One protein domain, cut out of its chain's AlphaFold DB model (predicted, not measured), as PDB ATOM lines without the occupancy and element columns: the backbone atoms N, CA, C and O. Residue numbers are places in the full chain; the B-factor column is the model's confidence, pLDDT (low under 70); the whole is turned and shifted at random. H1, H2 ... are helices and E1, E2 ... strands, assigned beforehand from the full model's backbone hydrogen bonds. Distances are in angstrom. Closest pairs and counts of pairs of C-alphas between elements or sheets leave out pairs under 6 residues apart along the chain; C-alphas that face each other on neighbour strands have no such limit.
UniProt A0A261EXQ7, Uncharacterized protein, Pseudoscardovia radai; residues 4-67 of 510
ATOM      1  N   ALA A   4     -22.137 -14.830 -23.559       86.88
ATOM      2  CA  ALA A   4     -22.809 -16.102 -23.310       86.88
ATOM      3  C   ALA A   4     -24.295 -15.876 -23.007       86.88
ATOM      4  O   ALA A   4     -24.704 -14.763 -22.667       86.88
ATOM      5  N   LEU A   5     -25.099 -16.936 -23.094       91.44
ATOM      6  CA  LEU A   5     -26.471 -16.942 -22.591       91.44
ATOM      7  C   LEU A   5     -26.461 -17.346 -21.115       91.44
ATOM      8  O   LEU A   5     -26.227 -18.510 -20.788       91.44
ATOM      9  N   VAL A   6     -26.722 -16.384 -20.230       93.31
ATOM     10  CA  VAL A   6     -26.890 -16.587 -18.785       93.31
ATOM     11  C   VAL A   6     -28.383 -16.626 -18.496       93.31
ATOM     12  O   VAL A   6     -29.084 -15.667 -18.797       93.31
ATOM     13  N   ASP A   7     -28.893 -17.750 -17.984       91.12
ATOM     14  CA  ASP A   7     -30.341 -17.989 -17.805       91.12
ATOM     15  C   ASP A   7     -31.193 -17.794 -19.088       91.12
ATOM     16  O   ASP A   7     -32.413 -17.653 -19.033       91.12
ATOM     17  N   GLY A   8     -30.549 -17.804 -20.262       87.25
ATOM     18  CA  GLY A   8     -31.165 -17.526 -21.563       87.25
ATOM     19  C   GLY A   8     -31.065 -16.071 -22.049       87.25
ATOM     20  O   GLY A   8     -31.436 -15.816 -23.194       87.25
ATOM     21  N   GLU A   9     -30.539 -15.142 -21.245       89.38
ATOM     22  CA  GLU A   9     -30.260 -13.750 -21.633       89.38
ATOM     23  C   GLU A   9     -28.810 -13.592 -22.137       89.38
ATOM     24  O   GLU A   9     -27.878 -14.133 -21.541       89.38
ATOM     25  N   ARG A  10     -28.593 -12.849 -23.234       84.94
ATOM     26  CA  ARG A  10     -27.252 -12.576 -23.798       84.94
ATOM     27  C   ARG A  10     -26.516 -11.566 -22.916       84.94
ATOM     28  O   ARG A  10     -26.948 -10.423 -22.795       84.94
ATOM     29  N   VAL A  11     -25.401 -11.979 -22.311       87.25
ATOM     30  CA  VAL A  11     -24.593 -11.134 -21.416       87.25
ATOM     31  C   VAL A  11     -23.124 -11.147 -21.826       87.25
ATOM     32  O   VAL A  11     -22.537 -12.206 -22.048       87.25
ATOM     33  N   ALA A  12     -22.506  -9.966 -21.860       81.25
ATOM     34  CA  ALA A  12     -21.074  -9.790 -22.074       81.25
ATOM     35  C   ALA A  12     -20.276  -9.872 -20.764       81.25
ATOM     36  O   ALA A  12     -20.589  -9.190 -19.783       81.25
ATOM     37  N   ALA A  13     -19.194 -10.656 -20.754       81.50
ATOM     38  CA  ALA A  13     -18.420 -10.923 -19.539       81.50
ATOM     39  C   ALA A  13     -17.788  -9.664 -18.916       81.50
ATOM     40  O   ALA A  13     -17.750  -9.528 -17.693       81.50
ATOM     41  N   SER A  14     -17.333  -8.728 -19.753       76.94
ATOM     42  CA  SER A  14     -16.692  -7.473 -19.341       76.94
ATOM     43  C   SER A  14     -17.661  -6.407 -18.825       76.94
ATOM     44  O   SER A  14     -17.215  -5.457 -18.188       76.94
ATOM     45  N   LEU A  15     -18.967  -6.544 -19.082       80.56
ATOM     46  CA  LEU A  15     -19.995  -5.627 -18.568       80.56
ATOM     47  C   LEU A  15     -20.592  -6.110 -17.235       80.56
ATOM     48  O   LEU A  15     -21.289  -5.362 -16.549       80.56
ATOM     49  N   MET A  16     -20.320  -7.357 -16.836       88.12
ATOM     50  CA  MET A  16     -20.859  -7.930 -15.609       88.12
ATOM     51  C   MET A  16     -20.059  -7.469 -14.385       88.12
ATOM     52  O   MET A  16     -18.933  -7.911 -14.153       88.12
ATOM     53  N   ALA A  17     -20.663  -6.617 -13.555       90.12
ATOM     54  CA  ALA A  17     -20.053  -6.134 -12.318       90.12
ATOM     55  C   ALA A  17     -19.539  -7.288 -11.432       90.12
ATOM     56  O   ALA A  17     -20.219  -8.301 -11.247       90.12
ATOM     57  N   ARG A  18     -18.351  -7.119 -10.833       90.06
ATOM     58  CA  ARG A  18     -17.631  -8.185 -10.111       90.06
ATOM     59  C   ARG A  18     -18.473  -8.967  -9.077       90.06
ATOM     60  O   ARG A  18     -18.304 -10.185  -9.033       90.06
ATOM     61  N   PRO A  19     -19.392  -8.365  -8.288       95.19
ATOM     62  CA  PRO A  19     -20.267  -9.122  -7.388       95.19
ATOM     63  C   PRO A  19     -21.230 -10.073  -8.116       95.19
ATOM     64  O   PRO A  19     -21.419 -11.198  -7.662       95.19
ATOM     65  N   ALA A  20     -21.792  -9.657  -9.256       94.75
ATOM     66  CA  ALA A  20     -22.679 -10.488 -10.070       94.75
ATOM     67  C   ALA A  20     -21.908 -11.630 -10.752       94.75
ATOM     68  O   ALA A  20     -22.387 -12.757 -10.785       94.75
ATOM     69  N   TRP A  21     -20.672 -11.374 -11.198       95.81
ATOM     70  CA  TRP A  21     -19.790 -12.414 -11.741       95.81
ATOM     71  C   TRP A  21     -19.415 -13.477 -10.703       95.81
ATOM     72  O   TRP A  21     -19.445 -14.674 -10.988       95.81
ATOM     73  N   LEU A  22     -19.089 -13.048  -9.480       94.69
ATOM     74  CA  LEU A  22     -18.819 -13.961  -8.369       94.69
ATOM     75  C   LEU A  22     -20.071 -14.755  -7.975       94.69
ATOM     76  O   LEU A  22     -19.954 -15.930  -7.634       94.69
ATOM     77  N   ASP A  23     -21.264 -14.157  -8.049       96.38
ATOM     78  CA  ASP A  23     -22.505 -14.900  -7.837       96.38
ATOM     79  C   ASP A  23     -22.759 -15.926  -8.944       96.38
ATOM     80  O   ASP A  23     -22.993 -17.095  -8.643       96.38
ATOM     81  N   LEU A  24     -22.600 -15.539 -10.211       96.12
ATOM     82  CA  LEU A  24     -22.740 -16.437 -11.352       96.12
ATOM     83  C   LEU A  24     -21.774 -17.630 -11.266       96.12
ATOM     84  O   LEU A  24     -22.196 -18.767 -11.469       96.12
ATOM     85  N   GLN A  25     -20.522 -17.411 -10.849       94.62
ATOM     86  CA  GLN A  25     -19.563 -18.488 -10.565       94.62
ATOM     87  C   GLN A  25     -20.042 -19.449  -9.457       94.62
ATOM     88  O   GLN A  25     -19.801 -20.655  -9.550       94.62
ATOM     89  N   ARG A  26     -20.749 -18.961  -8.425       95.12
ATOM     90  CA  ARG A  26     -21.367 -19.822  -7.392       95.12
ATOM     91  C   ARG A  26     -22.580 -20.576  -7.930       95.12
ATOM     92  O   ARG A  26     -22.689 -21.774  -7.684       95.12
ATOM     93  N   ARG A  27     -23.467 -19.896  -8.663       94.81
ATOM     94  CA  ARG A  27     -24.665 -20.489  -9.280       94.81
ATOM     95  C   ARG A  27     -24.279 -21.626 -10.220       94.81
ATOM     96  O   ARG A  27     -24.758 -22.740 -10.051       94.81
ATOM     97  N   GLN A  28     -23.321 -21.373 -11.107       92.50
ATOM     98  CA  GLN A  28     -22.709 -22.368 -11.982       92.50
ATOM     99  C   GLN A  28     -22.130 -23.567 -11.223       92.50
ATOM    100  O   GLN A  28     -22.384 -24.705 -11.606       92.50
ATOM    101  N   LYS A  29     -21.348 -23.341 -10.158       89.50
ATOM    102  CA  LYS A  29     -20.740 -24.438  -9.383       89.50
ATOM    103  C   LYS A  29     -21.785 -25.387  -8.775       89.50
ATOM    104  O   LYS A  29     -21.473 -26.550  -8.535       89.50
ATOM    105  N   ASN A  30     -22.994 -24.887  -8.530       91.00
ATOM    106  CA  ASN A  30     -24.096 -25.626  -7.924       91.00
ATOM    107  C   ASN A  30     -25.117 -26.158  -8.953       91.00
ATOM    108  O   ASN A  30     -26.059 -26.837  -8.553       91.00
ATOM    109  N   ALA A  31     -24.963 -25.837 -10.241       89.06
ATOM    110  CA  ALA A  31     -25.862 -26.288 -11.298       89.06
ATOM    111  C   ALA A  31     -25.542 -27.737 -11.724       89.06
ATOM    112  O   ALA A  31     -24.363 -28.107 -11.776       89.06
ATOM    113  N   PRO A  32     -26.554 -28.563 -12.057       86.06
ATOM    114  CA  PRO A  32     -26.322 -29.834 -12.736       86.06
ATOM    115  C   PRO A  32     -25.749 -29.576 -14.141       86.06
ATOM    116  O   PRO A  32     -25.933 -28.499 -14.712       86.06
ATOM    117  N   LYS A  33     -25.044 -30.554 -14.723       77.75
ATOM    118  CA  LYS A  33     -24.467 -30.402 -16.075       77.75
ATOM    119  C   LYS A  33     -25.537 -30.370 -17.164       77.75
ATOM    120  O   LYS A  33     -25.300 -29.855 -18.250       77.75
ATOM    121  N   GLU A  34     -26.681 -30.954 -16.845       83.31
ATOM    122  CA  GLU A  34     -27.849 -31.165 -17.683       83.31
ATOM    123  C   GLU A  34     -28.720 -29.897 -17.789       83.31
ATOM    124  O   GLU A  34     -29.426 -29.727 -18.777       83.31
ATOM    125  N   GLU A  35     -28.621 -28.980 -16.814       86.75
ATOM    126  CA  GLU A  35     -29.288 -27.666 -16.812       86.75
ATOM    127  C   GLU A  35     -28.250 -26.541 -16.580       86.75
ATOM    128  O   GLU A  35     -28.198 -25.922 -15.510       86.75
ATOM    129  N   PRO A  36     -27.356 -26.287 -17.554       88.88
ATOM    130  CA  PRO A  36     -26.278 -25.317 -17.404       88.88
ATOM    131  C   PRO A  36     -26.798 -23.872 -17.363       88.88
ATOM    132  O   PRO A  36     -27.361 -23.361 -18.327       88.88
ATOM    133  N   VAL A  37     -26.508 -23.167 -16.264       93.25
ATOM    134  CA  VAL A  37     -26.841 -21.736 -16.058       93.25
ATOM    135  C   VAL A  37     -26.190 -20.807 -17.102       93.25
ATOM    136  O   VAL A  37     -26.644 -19.679 -17.291       93.25
ATOM    137  N   ILE A  38     -25.131 -21.267 -17.778       93.25
ATOM    138  CA  ILE A  38     -24.398 -20.521 -18.806       93.25
ATOM    139  C   ILE A  38     -24.216 -21.409 -20.038       93.25
ATOM    140  O   ILE A  38     -23.638 -22.495 -19.942       93.25
ATOM    141  N   THR A  39     -24.662 -20.937 -21.198       91.31
ATOM    142  CA  THR A  39     -24.569 -21.644 -22.488       91.31
ATOM    143  C   THR A  39     -24.047 -20.725 -23.590       91.31
ATOM    144  O   THR A  39     -23.936 -19.513 -23.391       91.31
ATOM    145  N   THR A  40     -23.663 -21.280 -24.739       83.19
ATOM    146  CA  THR A  40     -23.161 -20.461 -25.854       83.19
ATOM    147  C   THR A  40     -24.267 -19.607 -26.485       83.19
ATOM    148  O   THR A  40     -25.448 -19.942 -26.421       83.19
ATOM    149  N   THR A  41     -23.889 -18.503 -27.130       77.38
ATOM    150  CA  THR A  41     -24.818 -17.611 -27.852       77.38
ATOM    151  C   THR A  41     -25.457 -18.244 -29.088       77.38
ATOM    152  O   THR A  41     -26.561 -17.853 -29.457       77.38
ATOM    153  N   PHE A  42     -24.801 -19.231 -29.704       70.56
ATOM    154  CA  PHE A  42     -25.264 -19.908 -30.922       70.56
ATOM    155  C   PHE A  42     -25.958 -21.255 -30.653       70.56
ATOM    156  O   PHE A  42     -26.811 -21.658 -31.441       70.56
ATOM    157  N   ASP A  43     -25.641 -21.934 -29.545       76.81
ATOM    158  CA  ASP A  43     -26.267 -23.195 -29.136       76.81
ATOM    159  C   ASP A  43     -26.510 -23.244 -27.613       76.81
ATOM    160  O   ASP A  43     -25.583 -23.283 -26.794       76.81
ATOM    161  N   ARG A  44     -27.797 -23.300 -27.247       83.19
ATOM    162  CA  ARG A  44     -28.308 -23.390 -25.867       83.19
ATOM    163  C   ARG A  44     -28.077 -24.752 -25.206       83.19
ATOM    164  O   ARG A  44     -28.411 -24.911 -24.038       83.19
ATOM    165  N   THR A  45     -27.547 -25.737 -25.925       81.88
ATOM    166  CA  THR A  45     -27.192 -27.057 -25.383       81.88
ATOM    167  C   THR A  45     -25.714 -27.163 -25.007       81.88
ATOM    168  O   THR A  45     -25.349 -28.042 -24.227       81.88
ATOM    169  N   ILE A  46     -24.855 -26.260 -25.502       83.06
ATOM    170  CA  ILE A  46     -23.411 -26.289 -25.242       83.06
ATOM    171  C   ILE A  46     -23.097 -25.472 -23.975       83.06
ATOM    172  O   ILE A  46     -23.285 -24.249 -23.975       83.06
ATOM    173  N   PRO A  47     -22.602 -26.100 -22.888       87.38
ATOM    174  CA  PRO A  47     -22.371 -25.419 -21.619       87.38
ATOM    175  C   PRO A  47     -21.063 -24.610 -21.627       87.38
ATOM    176  O   PRO A  47     -20.002 -25.092 -22.037       87.38
ATOM    177  N   MET A  48     -21.114 -23.394 -21.081       87.81
ATOM    178  CA  MET A  48     -19.954 -22.516 -20.875       87.81
ATOM    179  C   MET A  48     -19.685 -22.274 -19.386       87.81
ATOM    180  O   MET A  48     -20.544 -22.523 -18.547       87.81
ATOM    181  N   TYR A  49     -18.506 -21.759 -19.029       87.88
ATOM    182  CA  TYR A  49     -18.153 -21.413 -17.649       87.88
ATOM    183  C   TYR A  49     -17.382 -20.101 -17.495       87.88
ATOM    184  O   TYR A  49     -16.605 -19.692 -18.360       87.88
ATOM    185  N   CYS A  50     -17.612 -19.449 -16.355       91.31
ATOM    186  CA  CYS A  50     -17.014 -18.179 -15.961       91.31
ATOM    187  C   CYS A  50     -15.558 -18.346 -15.501       91.31
ATOM    188  O   CYS A  50     -15.297 -18.733 -14.357       91.31
ATOM    189  N   LYS A  51     -14.596 -17.951 -16.338       88.31
ATOM    190  CA  LYS A  51     -13.182 -17.816 -15.964       88.31
ATOM    191  C   LYS A  51     -12.827 -16.395 -15.520       88.31
ATOM    192  O   LYS A  51     -13.466 -15.404 -15.865       88.31
ATOM    193  N   THR A  52     -11.760 -16.283 -14.740       87.44
ATOM    194  CA  THR A  52     -11.074 -15.007 -14.511       87.44
ATOM    195  C   THR A  52      -9.587 -15.223 -14.778       87.44
ATOM    196  O   THR A  52      -9.053 -16.253 -14.362       87.44
ATOM    197  N   SER A  53      -8.927 -14.310 -15.498       78.31
ATOM    198  CA  SER A  53      -7.472 -14.375 -15.702       78.31
ATOM    199  C   SER A  53      -6.716 -14.072 -14.400       78.31
ATOM    200  O   SER A  53      -7.310 -13.646 -13.407       78.31
ATOM    201  N   LYS A  54      -5.389 -14.260 -14.395       72.56
ATOM    202  CA  LYS A  54      -4.535 -13.858 -13.258       72.56
ATOM    203  C   LYS A  54      -4.627 -12.350 -12.975       72.56
ATOM    204  O   LYS A  54      -4.532 -11.930 -11.831       72.56
ATOM    205  N   ASP A  55      -4.875 -11.579 -14.025       73.12
ATOM    206  CA  ASP A  55      -4.944 -10.113 -14.091       73.12
ATOM    207  C   ASP A  55      -6.367  -9.578 -13.837       73.12
ATOM    208  O   ASP A  55      -6.613  -8.378 -13.917       73.12
ATOM    209  N   GLY A  56      -7.325 -10.463 -13.533       79.88
ATOM    210  CA  GLY A  56      -8.696 -10.098 -13.173       79.88
ATOM    211  C   GLY A  56      -9.698 -10.030 -14.330       79.88
ATOM    212  O   GLY A  56     -10.887  -9.859 -14.059       79.88
ATOM    213  N   PHE A  57      -9.282 -10.219 -15.589       77.62
ATOM    214  CA  PHE A  57     -10.197 -10.176 -16.737       77.62
ATOM    215  C   PHE A  57     -11.253 -11.285 -16.655       77.62
ATOM    216  O   PHE A  57     -10.920 -12.454 -16.467       77.62
ATOM    217  N   GLN A  58     -12.526 -10.917 -16.804       86.50
ATOM    218  CA  GLN A  58     -13.684 -11.815 -16.757       86.50
ATOM    219  C   GLN A  58     -14.024 -12.304 -18.165       86.50
ATOM    220  O   GLN A  58     -14.130 -11.487 -19.079       86.50
ATOM    221  N   PHE A  59     -14.181 -13.617 -18.348       85.44
ATOM    222  CA  PHE A  59     -14.417 -14.200 -19.671       85.44
ATOM    223  C   PHE A  59     -15.135 -15.558 -19.606       85.44
ATOM    224  O   PHE A  59     -15.096 -16.240 -18.578       85.44
ATOM    225  N   PHE A  60     -15.810 -15.944 -20.691       86.81
ATOM    226  CA  PHE A  60     -16.525 -17.220 -20.796       86.81
ATOM    227  C   PHE A  60     -15.682 -18.243 -21.574       86.81
ATOM    228  O   PHE A  60     -14.881 -17.896 -22.435       86.81
ATOM    229  N   SER A  61     -15.815 -19.526 -21.255       82.62
ATOM    230  CA  SER A  61     -15.018 -20.601 -21.866       82.62
ATOM    231  C   SER A  61     -15.849 -21.884 -21.958       82.62
ATOM    232  O   SER A  61     -16.850 -22.003 -21.258       82.62
ATOM    233  N   LEU A  62     -15.477 -22.842 -22.810       80.38
ATOM    234  CA  LEU A  62     -16.165 -24.135 -22.955       80.38
ATOM    235  C   LEU A  62     -15.704 -25.128 -21.880       80.38
ATOM    236  O   LEU A  62     -14.500 -25.244 -21.642       80.38
ATOM    237  N   TYR A  63     -16.638 -25.824 -21.217       73.19
ATOM    238  CA  TYR A  63     -16.329 -26.691 -20.066       73.19
ATOM    239  C   TYR A  63     -15.131 -27.634 -20.331       73.19
ATOM    240  O   TYR A  63     -15.088 -28.275 -21.379       73.19
ATOM    241  N   PRO A  64     -14.166 -27.783 -19.400       60.25
ATOM    242  CA  PRO A  64     -13.018 -28.665 -19.613       60.25
ATOM    243  C   PRO A  64     -13.452 -30.114 -19.866       60.25
ATOM    244  O   PRO A  64     -14.143 -30.709 -19.038       60.25
ATOM    245  N   GLY A  65     -13.040 -30.677 -21.004       62.03
ATOM    246  CA  GLY A  65     -13.448 -32.017 -21.439       62.03
ATOM    247  C   GLY A  65     -14.829 -32.089 -22.106       62.03
ATOM    248  O   GLY A  65     -15.290 -33.190 -22.395       62.03
ATOM    249  N   GLN A  66     -15.486 -30.955 -22.374       67.94
ATOM    250  CA  GLN A  66     -16.649 -30.897 -23.256       67.94
ATOM    251  C   GLN A  66     -16.182 -31.104 -24.702       67.94
ATOM    252  O   GLN A  66     -15.778 -30.149 -25.362       67.94
ATOM    253  N   SER A  67     -16.239 -32.340 -25.203       62.56
ATOM    254  CA  SER A  67     -16.121 -32.571 -26.647       62.56
ATOM    255  C   SER A  67     -17.255 -31.846 -27.357       62.56
ATOM    256  O   SER A  67     -18.424 -32.007 -26.994       62.56
TER     257      SER A  67
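This is residues 4 to 67 of the 510 residues of an uncharacterized protein of Pseudoscardovia radai (UniProt A0A261EXQ7). A two-stranded hairpin, E3 and E4, has the single helix H1 packed on it, chiefly over E3, while a smaller hairpin, E1 and E2, meets it near Ala 4. A long stretch with no named element, residues 30 to 47, joins H1 to E3 and is tied to E1 by a short pairing. The printed part has 64 residues, in the order E1 E2 H1 E3 E4; both two-stranded sheets are antiparallel, and the class is mixed, with under half of the residues in named elements. The whole is compact, with a radius of gyration of the C-alphas of 11.0 A and spans of 29 by 24 by 22 A.

E3, residues 48 to 52, and E4, residues 58 to 62, form an antiparallel hairpin at 144 degrees, with N 49 and O 61 2.8 A apart, within hydrogen-bond range. H1, residues 18 to 29, comes closest to E3 at the C-alphas of Gln 25 and Cys 50, 6.0 A apart. In H1 every O i to N i+4 pair is within hydrogen-bond range. E1, residues 4 to 6, and E2, residues 9 to 12, form the other antiparallel hairpin, at 128 degrees, with N 6 and O 9 2.8 A apart, within hydrogen-bond range. The closest C-alphas of E1 and E4 are those of Ala 4 and Phe 60, 6.9 A apart. Residues 5 to 6 of E1 pair antiparallel with residues 38 to 39. E1 and H1 are apart.

E3 measures 13.3 A and E4 14.0 A from first to last C-alpha; E4 ends at C-alpha 62 (-16.165, -24.135, -22.955). H1 measures 16.6 A. E1 begins at C-alpha 4 (-22.809, -16.102, -23.310) and measures 6.1 A; E2 measures 10.0 A.

The two C-alphas farthest apart, those of Glu 34 and Asp 55, are 31.3 A apart. The printed part has no cut. The link from H1 to E3 is long, with 18 residues. Residues 64 to 67 have pLDDT under 70.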